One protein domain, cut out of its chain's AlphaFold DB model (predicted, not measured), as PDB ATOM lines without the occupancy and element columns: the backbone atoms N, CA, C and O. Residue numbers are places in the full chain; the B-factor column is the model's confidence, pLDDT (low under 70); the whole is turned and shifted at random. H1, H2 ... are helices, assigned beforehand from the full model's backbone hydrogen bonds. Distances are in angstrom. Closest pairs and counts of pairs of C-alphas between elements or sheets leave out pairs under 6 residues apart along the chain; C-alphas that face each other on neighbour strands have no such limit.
ATOM      1  N   PRO A  35     -46.224 -19.541 -21.463       96.25
ATOM      2  CA  PRO A  35     -46.414 -20.989 -21.540       96.25
ATOM      3  C   PRO A  35     -45.106 -21.767 -21.373       96.25
ATOM      4  O   PRO A  35     -45.073 -22.791 -20.693       96.25
ATOM      5  N   ARG A  36     -43.997 -21.252 -21.916       95.56
ATOM      6  CA  ARG A  36     -42.676 -21.901 -21.844       95.56
ATOM      7  C   ARG A  36     -42.090 -21.852 -20.442       95.56
ATOM      8  O   ARG A  36     -41.397 -22.781 -20.045       95.56
ATOM      9  N   SER A  37     -42.386 -20.792 -19.696       93.75
ATOM     10  CA  SER A  37     -41.933 -20.651 -18.315       93.75
ATOM     11  C   SER A  37     -42.653 -21.629 -17.390       93.75
ATOM     12  O   SER A  37     -42.006 -22.301 -16.592       93.75
ATOM     13  N   VAL A  38     -43.979 -21.734 -17.521       94.25
ATOM     14  CA  VAL A  38     -44.789 -22.681 -16.740       94.25
ATOM     15  C   VAL A  38     -44.412 -24.123 -17.088       94.25
ATOM     16  O   VAL A  38     -44.227 -24.943 -16.191       94.25
ATOM     17  N   LEU A  39     -44.243 -24.421 -18.382       96.19
ATOM     18  CA  LEU A  39     -43.805 -25.737 -18.839       96.19
ATOM     19  C   LEU A  39     -42.419 -26.101 -18.294       96.19
ATOM     20  O   LEU A  39     -42.244 -27.211 -17.812       96.19
ATOM     21  N   GLY A  40     -41.450 -25.184 -18.367       94.31
ATOM     22  CA  GLY A  40     -40.064 -25.468 -17.992       94.31
ATOM     23  C   GLY A  40     -39.900 -25.864 -16.525       94.31
ATOM     24  O   GLY A  40     -39.140 -26.783 -16.232       94.31
ATOM     25  N   LEU A  41     -40.642 -25.225 -15.615       92.25
ATOM     26  CA  LEU A  41     -40.636 -25.609 -14.200       92.25
ATOM     27  C   LEU A  41     -41.265 -26.995 -13.993       92.25
ATOM     28  O   LEU A  41     -40.664 -27.847 -13.346       92.25
ATOM     29  N   ALA A  42     -42.434 -27.240 -14.593       93.81
ATOM     30  CA  ALA A  42     -43.108 -28.534 -14.484       93.81
ATOM     31  C   ALA A  42     -42.252 -29.677 -15.059       93.81
ATOM     32  O   ALA A  42     -42.123 -30.735 -14.454       93.81
ATOM     33  N   GLU A  43     -41.616 -29.457 -16.210       95.44
ATOM     34  CA  GLU A  43     -40.720 -30.425 -16.848       95.44
ATOM     35  C   GLU A  43     -39.471 -30.699 -15.998       95.44
ATOM     36  O   GLU A  43     -39.039 -31.848 -15.883       95.44
ATOM     37  N   PHE A  44     -38.895 -29.665 -15.377       93.00
ATOM     38  CA  PHE A  44     -37.774 -29.824 -14.455       93.00
ATOM     39  C   PHE A  44     -38.153 -30.726 -13.273       93.00
ATOM     40  O   PHE A  44     -37.451 -31.703 -12.999       93.00
ATOM     41  N   ASN A  45     -39.290 -30.453 -12.633       91.88
ATOM     42  CA  ASN A  45     -39.785 -31.232 -11.502       91.88
ATOM     43  C   ASN A  45     -40.125 -32.678 -11.891       91.88
ATOM     44  O   ASN A  45     -39.706 -33.610 -11.203       91.88
ATOM     45  N   ILE A  46     -40.781 -32.886 -13.040       93.62
ATOM     46  CA  ILE A  46     -41.073 -34.227 -13.571       93.62
ATOM     47  C   ILE A  46     -39.786 -35.034 -13.766       93.62
ATOM     48  O   ILE A  46     -39.708 -36.203 -13.383       93.62
ATOM     49  N   ASN A  47     -38.740 -34.420 -14.318       93.50
ATOM     50  CA  ASN A  47     -37.460 -35.100 -14.496       93.50
ATOM     51  C   ASN A  47     -36.728 -35.340 -13.166       93.50
ATOM     52  O   ASN A  47     -36.099 -36.386 -13.006       93.50
ATOM     53  N   ALA A  48     -36.831 -34.431 -12.193       91.44
ATOM     54  CA  ALA A  48     -36.277 -34.628 -10.852       91.44
ATOM     55  C   ALA A  48     -36.978 -35.773 -10.095       91.44
ATOM     56  O   ALA A  48     -36.331 -36.540  -9.369       91.44
ATOM     57  N   ALA A  49     -38.286 -35.940 -10.294       91.31
ATOM     58  CA  ALA A  49     -39.066 -37.016  -9.692       91.31
ATOM     59  C   ALA A  49     -38.615 -38.410 -10.149       91.31
ATOM     60  O   ALA A  49     -38.705 -39.354  -9.370       91.31
ATOM     61  N   LYS A  50     -38.032 -38.549 -11.350       89.69
ATOM     62  CA  LYS A  50     -37.467 -39.829 -11.830       89.69
ATOM     63  C   LYS A  50     -36.377 -40.383 -10.908       89.69
ATOM     64  O   LYS A  50     -36.189 -41.593 -10.846       89.69
ATOM     65  N   TYR A  51     -35.681 -39.509 -10.181       90.12
ATOM     66  CA  TYR A  51     -34.611 -39.889  -9.255       90.12
ATOM     67  C   TYR A  51     -35.045 -39.886  -7.787       90.12
ATOM     68  O   TYR A  51     -34.430 -40.560  -6.965       90.12
ATOM     69  N   SER A  52     -36.075 -39.113  -7.447       86.50
ATOM     70  CA  SER A  52     -36.503 -38.883  -6.061       86.50
ATOM     71  C   SER A  52     -37.821 -39.567  -5.691       86.50
ATOM     72  O   SER A  52     -38.108 -39.712  -4.506       86.50
ATOM     73  N   GLY A  53     -38.617 -39.999  -6.673       84.75
ATOM     74  CA  GLY A  53     -39.934 -40.605  -6.465       84.75
ATOM     75  C   GLY A  53     -41.007 -39.631  -5.967       84.75
ATOM     76  O   GLY A  53     -41.967 -40.069  -5.339       84.75
ATOM     77  N   MET A  54     -40.831 -38.323  -6.185       84.81
ATOM     78  CA  MET A  54     -41.793 -37.297  -5.762       84.81
ATOM     79  C   MET A  54     -43.118 -37.378  -6.541       84.81
ATOM     80  O   MET A  54     -43.155 -37.852  -7.677       84.81
ATOM     81  N   ASP A  55     -44.203 -36.902  -5.921       89.81
ATOM     82  CA  ASP A  55     -45.526 -36.811  -6.548       89.81
ATOM     83  C   ASP A  55     -45.529 -35.790  -7.695       89.81
ATOM     84  O   ASP A  55     -45.060 -34.667  -7.538       89.81
ATOM     85  N   LEU A  56     -46.100 -36.184  -8.835       92.00
ATOM     86  CA  LEU A  56     -46.169 -35.387 -10.062       92.00
ATOM     87  C   LEU A  56     -47.502 -34.665 -10.252       92.00
ATOM     88  O   LEU A  56     -47.684 -33.952 -11.240       92.00
ATOM     89  N   THR A  57     -48.467 -34.859  -9.351       92.31
ATOM     90  CA  THR A  57     -49.843 -34.377  -9.531       92.31
ATOM     91  C   THR A  57     -49.896 -32.876  -9.831       92.31
ATOM     92  O   THR A  57     -50.603 -32.445 -10.748       92.31
ATOM     93  N   GLN A  58     -49.134 -32.063  -9.095       91.12
ATOM     94  CA  GLN A  58     -49.122 -30.614  -9.296       91.12
ATOM     95  C   GLN A  58     -48.400 -30.206 -10.588       91.12
ATOM     96  O   GLN A  58     -48.886 -29.332 -11.312       91.12
ATOM     97  N   ASP A  59     -47.300 -30.868 -10.935       93.38
ATOM     98  CA  ASP A  59     -46.573 -30.596 -12.175       93.38
ATOM     99  C   ASP A  59     -47.396 -30.967 -13.406       93.38
ATOM    100  O   ASP A  59     -47.475 -30.193 -14.357       93.38
ATOM    101  N   CYS A  60     -48.123 -32.082 -13.369       96.12
ATOM    102  CA  CYS A  60     -49.032 -32.463 -14.445       96.12
ATOM    103  C   CYS A  60     -50.199 -31.476 -14.617       96.12
ATOM    104  O   CYS A  60     -50.625 -31.215 -15.747       96.12
ATOM    105  N   LYS A  61     -50.683 -30.849 -13.534       94.88
ATOM    106  CA  LYS A  61     -51.617 -29.709 -13.635       94.88
ATOM    107  C   LYS A  61     -50.958 -28.506 -14.306       94.88
ATOM    108  O   LYS A  61     -51.586 -27.862 -15.148       94.88
ATOM    109  N   ASN A  62     -49.694 -28.230 -13.993       94.44
ATOM    110  CA  ASN A  62     -48.932 -27.152 -14.622       94.44
ATOM    111  C   ASN A  62     -48.641 -27.428 -16.111       94.44
ATOM    112  O   ASN A  62     -48.700 -26.495 -16.912       94.44
ATOM    113  N   VAL A  63     -48.433 -28.685 -16.523       96.88
ATOM    114  CA  VAL A  63     -48.345 -29.084 -17.944       96.88
ATOM    115  C   VAL A  63     -49.670 -28.828 -18.672       96.88
ATOM    116  O   VAL A  63     -49.683 -28.208 -19.731       96.88
ATOM    117  N   LYS A  64     -50.815 -29.222 -18.094       96.56
ATOM    118  CA  LYS A  64     -52.140 -28.916 -18.677       96.56
ATOM    119  C   LYS A  64     -52.370 -27.401 -18.781       96.56
ATOM    120  O   LYS A  64     -52.871 -26.913 -19.794       96.56
ATOM    121  N   LYS A  65     -51.963 -26.641 -17.759       95.44
ATOM    122  CA  LYS A  65     -52.019 -25.172 -17.766       95.44
ATOM    123  C   LYS A  65     -51.144 -24.573 -18.870       95.44
ATOM    124  O   LYS A  65     -51.591 -23.652 -19.550       95.44
ATOM    125  N   SER A  66     -49.919 -25.064 -19.059       96.81
ATOM    126  CA  SER A  66     -49.024 -24.542 -20.096       96.81
ATOM    127  C   SER A  66     -49.565 -24.806 -21.502       96.81
ATOM    128  O   SER A  66     -49.469 -23.914 -22.338       96.81
ATOM    129  N   LEU A  67     -50.220 -25.949 -21.744       97.75
ATOM    130  CA  LEU A  67     -50.928 -26.221 -23.002       97.75
ATOM    131  C   LEU A  67     -52.019 -25.189 -23.291       97.75
ATOM    132  O   LEU A  67     -52.025 -24.603 -24.370       97.75
ATOM    133  N   ALA A  68     -52.870 -24.891 -22.306       97.31
ATOM    134  CA  ALA A  68     -53.890 -23.853 -22.457       97.31
ATOM    135  C   ALA A  68     -53.273 -22.468 -22.743       97.31
ATOM    136  O   ALA A  68     -53.813 -21.692 -23.530       97.31
ATOM    137  N   LEU A  69     -52.118 -22.161 -22.139       97.06
ATOM    138  CA  LEU A  69     -51.375 -20.933 -22.429       97.06
ATOM    139  C   LEU A  69     -50.775 -20.939 -23.844       97.06
ATOM    140  O   LEU A  69     -50.815 -19.902 -24.495       97.06
ATOM    141  N   PHE A  70     -50.259 -22.069 -24.342       97.69
ATOM    142  CA  PHE A  70     -49.783 -22.190 -25.726       97.69
ATOM    143  C   PHE A  70     -50.918 -22.004 -26.738       97.69
ATOM    144  O   PHE A  70     -50.707 -21.359 -27.758       97.69
ATOM    145  N   ASP A  71     -52.114 -22.526 -26.455       97.19
ATOM    146  CA  ASP A  71     -53.294 -22.347 -27.313       97.19
ATOM    147  C   ASP A  71     -53.764 -20.886 -27.365       97.19
ATOM    148  O   ASP A  71     -54.237 -20.411 -28.398       97.19
ATOM    149  N   ALA A  72     -53.626 -20.165 -26.251       96.62
ATOM    150  CA  ALA A  72     -53.963 -18.748 -26.160       96.62
ATOM    151  C   ALA A  72     -52.845 -17.822 -26.679       96.62
ATOM    152  O   ALA A  72     -53.105 -16.648 -26.971       96.62
ATOM    153  N   GLU A  73     -51.608 -18.318 -26.771       95.44
ATOM    154  CA  GLU A  73     -50.444 -17.535 -27.165       95.44
ATOM    155  C   GLU A  73     -50.562 -17.073 -28.623       95.44
ATOM    156  O   GLU A  73     -50.889 -17.833 -29.534       95.44
ATOM    157  N   LYS A  74     -50.250 -15.797 -28.860       94.00
ATOM    158  CA  LYS A  74     -50.182 -15.203 -30.201       94.00
ATOM    159  C   LYS A  74     -48.794 -14.590 -30.406       94.00
ATOM    160  O   LYS A  74     -48.658 -13.378 -30.226       94.00
ATOM    161  N   PRO A  75     -47.778 -15.408 -30.749       92.31
ATOM    162  CA  PRO A  75     -46.401 -14.945 -30.874       92.31
ATOM    163  C   PRO A  75     -46.276 -13.859 -31.947       92.31
ATOM    164  O   PRO A  75     -46.747 -14.037 -33.076       92.31
ATOM    165  N   LYS A  76     -45.624 -12.744 -31.620       93.62
ATOM    166  CA  LYS A  76     -45.365 -11.623 -32.538       93.62
ATOM    167  C   LYS A  76     -43.942 -11.661 -33.079       93.62
ATOM    168  O   LYS A  76     -43.014 -12.021 -32.366       93.62
ATOM    169  N   ASN A  77     -43.740 -11.180 -34.308       94.06
ATOM    170  CA  ASN A  77     -42.413 -10.994 -34.908       94.06
ATOM    171  C   ASN A  77     -41.520 -12.246 -34.757       94.06
ATOM    172  O   ASN A  77     -41.825 -13.302 -35.312       94.06
ATOM    173  N   ASN A  78     -40.449 -12.108 -33.970       93.62
ATOM    174  CA  ASN A  78     -39.421 -13.110 -33.711       93.62
ATOM    175  C   ASN A  78     -39.626 -13.834 -32.366       93.62
ATOM    176  O   ASN A  78     -38.698 -14.462 -31.861       93.62
ATOM    177  N   GLU A  79     -40.808 -13.720 -31.754       93.69
ATOM    178  CA  GLU A  79     -41.134 -14.473 -30.548       93.69
ATOM    179  C   GLU A  79     -41.142 -15.984 -30.834       93.69
ATOM    180  O   GLU A  79     -41.534 -16.422 -31.926       93.69
ATOM    181  N   PRO A  80     -40.718 -16.804 -29.858       93.62
ATOM    182  CA  PRO A  80     -40.725 -18.252 -29.985       93.62
ATOM    183  C   PRO A  80     -42.096 -18.825 -30.366       93.62
ATOM    184  O   PRO A  80     -43.126 -18.392 -29.862       93.62
ATOM    185  N   LYS A  81     -42.090 -19.863 -31.211       95.25
ATOM    186  CA  LYS A  81     -43.287 -20.636 -31.608       95.25
ATOM    187  C   LYS A  81     -43.192 -22.124 -31.252       95.25
ATOM    188  O   LYS A  81     -44.058 -22.910 -31.607       95.25
ATOM    189  N   TRP A  82     -42.117 -22.514 -30.570       95.69
ATOM    190  CA  TRP A  82     -41.826 -23.894 -30.179       95.69
ATOM    191  C   TRP A  82     -42.348 -24.207 -28.772       95.69
ATOM    192  O   TRP A  82     -42.622 -23.286 -27.993       95.69
ATOM    193  N   GLY A  83     -42.414 -25.497 -28.428       96.81
ATOM    194  CA  GLY A  83     -42.581 -25.983 -27.054       96.81
ATOM    195  C   GLY A  83     -43.934 -26.615 -26.749       96.81
ATOM    196  O   GLY A  83     -44.023 -27.377 -25.788       96.81
ATOM    197  N   LYS A  84     -44.965 -26.350 -27.558       98.00
ATOM    198  CA  LYS A  84     -46.287 -26.965 -27.383       98.00
ATOM    199  C   LYS A  84     -46.228 -28.486 -27.547       98.00
ATOM    200  O   LYS A  84     -46.744 -29.215 -26.712       98.00
ATOM    201  N   ASP A  85     -45.514 -28.943 -28.568       97.81
ATOM    202  CA  ASP A  85     -45.211 -30.347 -28.847       97.81
ATOM    203  C   ASP A  85     -44.577 -31.066 -27.643       97.81
ATOM    204  O   ASP A  85     -44.944 -32.193 -27.313       97.81
ATOM    205  N   ARG A  86     -43.671 -30.391 -26.926       97.56
ATOM    206  CA  ARG A  86     -43.071 -30.944 -25.702       97.56
ATOM    207  C   ARG A  86     -44.074 -31.055 -24.558       97.56
ATOM    208  O   ARG A  86     -44.058 -32.051 -23.841       97.56
ATOM    209  N   ALA A  87     -44.954 -30.069 -24.395       97.75
ATOM    210  CA  ALA A  87     -46.017 -30.132 -23.395       97.75
ATOM    211  C   ALA A  87     -47.004 -31.276 -23.686       97.75
ATOM    212  O   ALA A  87     -47.377 -32.010 -22.773       97.75
ATOM    213  N   GLU A  88     -47.367 -31.480 -24.956       97.69
ATOM    214  CA  GLU A  88     -48.196 -32.609 -25.399       97.69
ATOM    215  C   GLU A  88     -47.501 -33.948 -25.122       97.69
ATOM    216  O   GLU A  88     -48.118 -34.872 -24.588       97.69
ATOM    217  N   ALA A  89     -46.203 -34.051 -25.416       97.00
ATOM    218  CA  ALA A  89     -45.418 -35.249 -25.138       97.00
ATOM    219  C   ALA A  89     -45.335 -35.559 -23.635       97.00
ATOM    220  O   ALA A  89     -45.535 -36.708 -23.244       97.00
ATOM    221  N   LEU A  90     -45.087 -34.563 -22.778       96.44
ATOM    222  CA  LEU A  90     -45.074 -34.760 -21.323       96.44
ATOM    223  C   LEU A  90     -46.442 -35.196 -20.803       96.44
ATOM    224  O   LEU A  90     -46.523 -36.151 -20.029       96.44
ATOM    225  N   LEU A  91     -47.515 -34.547 -21.267       95.94
ATOM    226  CA  LEU A  91     -48.873 -34.912 -20.878       95.94
ATOM    227  C   LEU A  91     -49.173 -36.374 -21.238       95.94
ATOM    228  O   LEU A  91     -49.686 -37.133 -20.416       95.94
ATOM    229  N   ASN A  92     -48.797 -36.764 -22.456       95.44
ATOM    230  CA  ASN A  92     -49.054 -38.090 -22.988       95.44
ATOM    231  C   ASN A  92     -48.142 -39.166 -22.421       95.44
ATOM    232  O   ASN A  92     -48.547 -40.313 -22.482       95.44
ATOM    233  N   ASN A  93     -46.946 -38.865 -21.918       93.38
ATOM    234  CA  ASN A  93     -45.991 -39.893 -21.492       93.38
ATOM    235  C   ASN A  93     -45.868 -39.988 -19.972       93.38
ATOM    236  O   ASN A  93     -45.944 -41.086 -19.429       93.38
ATOM    237  N   GLU A  94     -45.724 -38.849 -19.299       93.25
ATOM    238  CA  GLU A  94     -45.394 -38.777 -17.871       93.25
ATOM    239  C   GLU A  94     -46.651 -38.548 -17.014       93.25
ATOM    240  O   GLU A  94     -46.722 -38.981 -15.868       93.25
ATOM    241  N   CYS A  95     -47.691 -37.929 -17.585       93.38
ATOM    242  CA  CYS A  95     -48.901 -37.532 -16.860       93.38
ATOM    243  C   CYS A  95     -50.143 -38.391 -17.149       93.38
ATOM    244  O   CYS A  95     -51.244 -38.000 -16.758       93.38
ATOM    245  N   LYS A  96     -49.999 -39.564 -17.788       80.12
ATOM    246  CA  LYS A  96     -51.135 -40.430 -18.193       80.12
ATOM    247  C   LYS A  96     -52.123 -40.741 -17.060       80.12
ATOM    248  O   LYS A  96     -53.313 -40.886 -17.319       80.12
ATOM    249  N   ASN A  97     -51.630 -40.830 -15.825       71.44
ATOM    250  CA  ASN A  97     -52.414 -41.213 -14.647       71.44
ATOM    251  C   ASN A  97     -52.607 -40.065 -13.639       71.44
ATOM    252  O   ASN A  97     -53.188 -40.278 -12.579       71.44
ATOM    253  N   ALA A  98     -52.112 -38.862 -13.943       62.84
ATOM    254  CA  ALA A  98     -52.238 -37.708 -13.061       62.84
ATOM    255  C   ALA A  98     -53.614 -37.048 -13.267       62.84
ATOM    256  O   ALA A  98     -53.826 -36.279 -14.220       62.84
ATOM    257  N   GLN A  99     -54.562 -37.404 -12.395       50.66
ATOM    258  CA  GLN A  99     -55.894 -36.795 -12.334       50.66
ATOM    259  C   GLN A  99     -55.835 -35.420 -11.661       50.66
ATOM    260  O   GLN A  99     -55.391 -35.321 -10.497       50.66
TER     261      GLN A  99
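AT A GLANCE: This is residues 35 to 99 of the 99 residues of an uncharacterized protein of Empedobacter tilapiae (UniProt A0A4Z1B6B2). Three helices make a small up-and-down bundle, their centres set in a triangle: the long hairpin of H1 and H2, with the shorter H3 packed on H2 and close to H1. A loop, residues 74 to 79 of the long link between H2 and H3, sticks out beyond the bundle and adds to its length. The printed part has 65 residues with three named helices, in the order H1, H2, H3, and no named strand; the class is all helix. It is compact, with a radius of gyration of the C-alphas of 12.2 A, and spans 41 by 20 by 16 A.

IN THESE COORDINATES: The longest helix, H1, has residues 35 to 52 and measures 25.7 A from C-alpha 35 at (-46.414, -20.989, -21.540) to C-alpha 52 at (-36.503, -38.883, -6.061). H2, residues 57 to 72, measures 23.2 A. H3, residues 84 to 93, measures 14.2 A and ends with C-alpha 93 at (-45.991, -39.893, -21.492).

HOW THE PARTS SIT: H1 and H2 form a helical hairpin and touch, their closest C-alphas, those of Pro 35 and Ser 66, being 4.6 A apart. They run opposite ways at a shallow tilt of 23 degrees. H2 and H3, also a helical hairpin, touch with the C-alphas of Val 63 and Ala 87 closest, at 6.0 A. They run opposite ways at a shallow tilt of 31 degrees. H1 and H3 are close but not clearly touching: their closest C-alphas, those of Leu 39 and Ala 87, are 6.7 A apart. In H2 and H3 every O i to N i+4 pair is within hydrogen-bond range; in H1, 12 of 14 are.

THE WHOLE: The two C-alphas farthest apart, those of Gly 53 and Asn 77, are 41.1 A apart. The link from H1 to H2 is tight, with 4 residues, and that from H2 to H3 is long, with 11. The printed part has no cut. Its mean pLDDT is 92.5, and residues 98 to 99 are under 70.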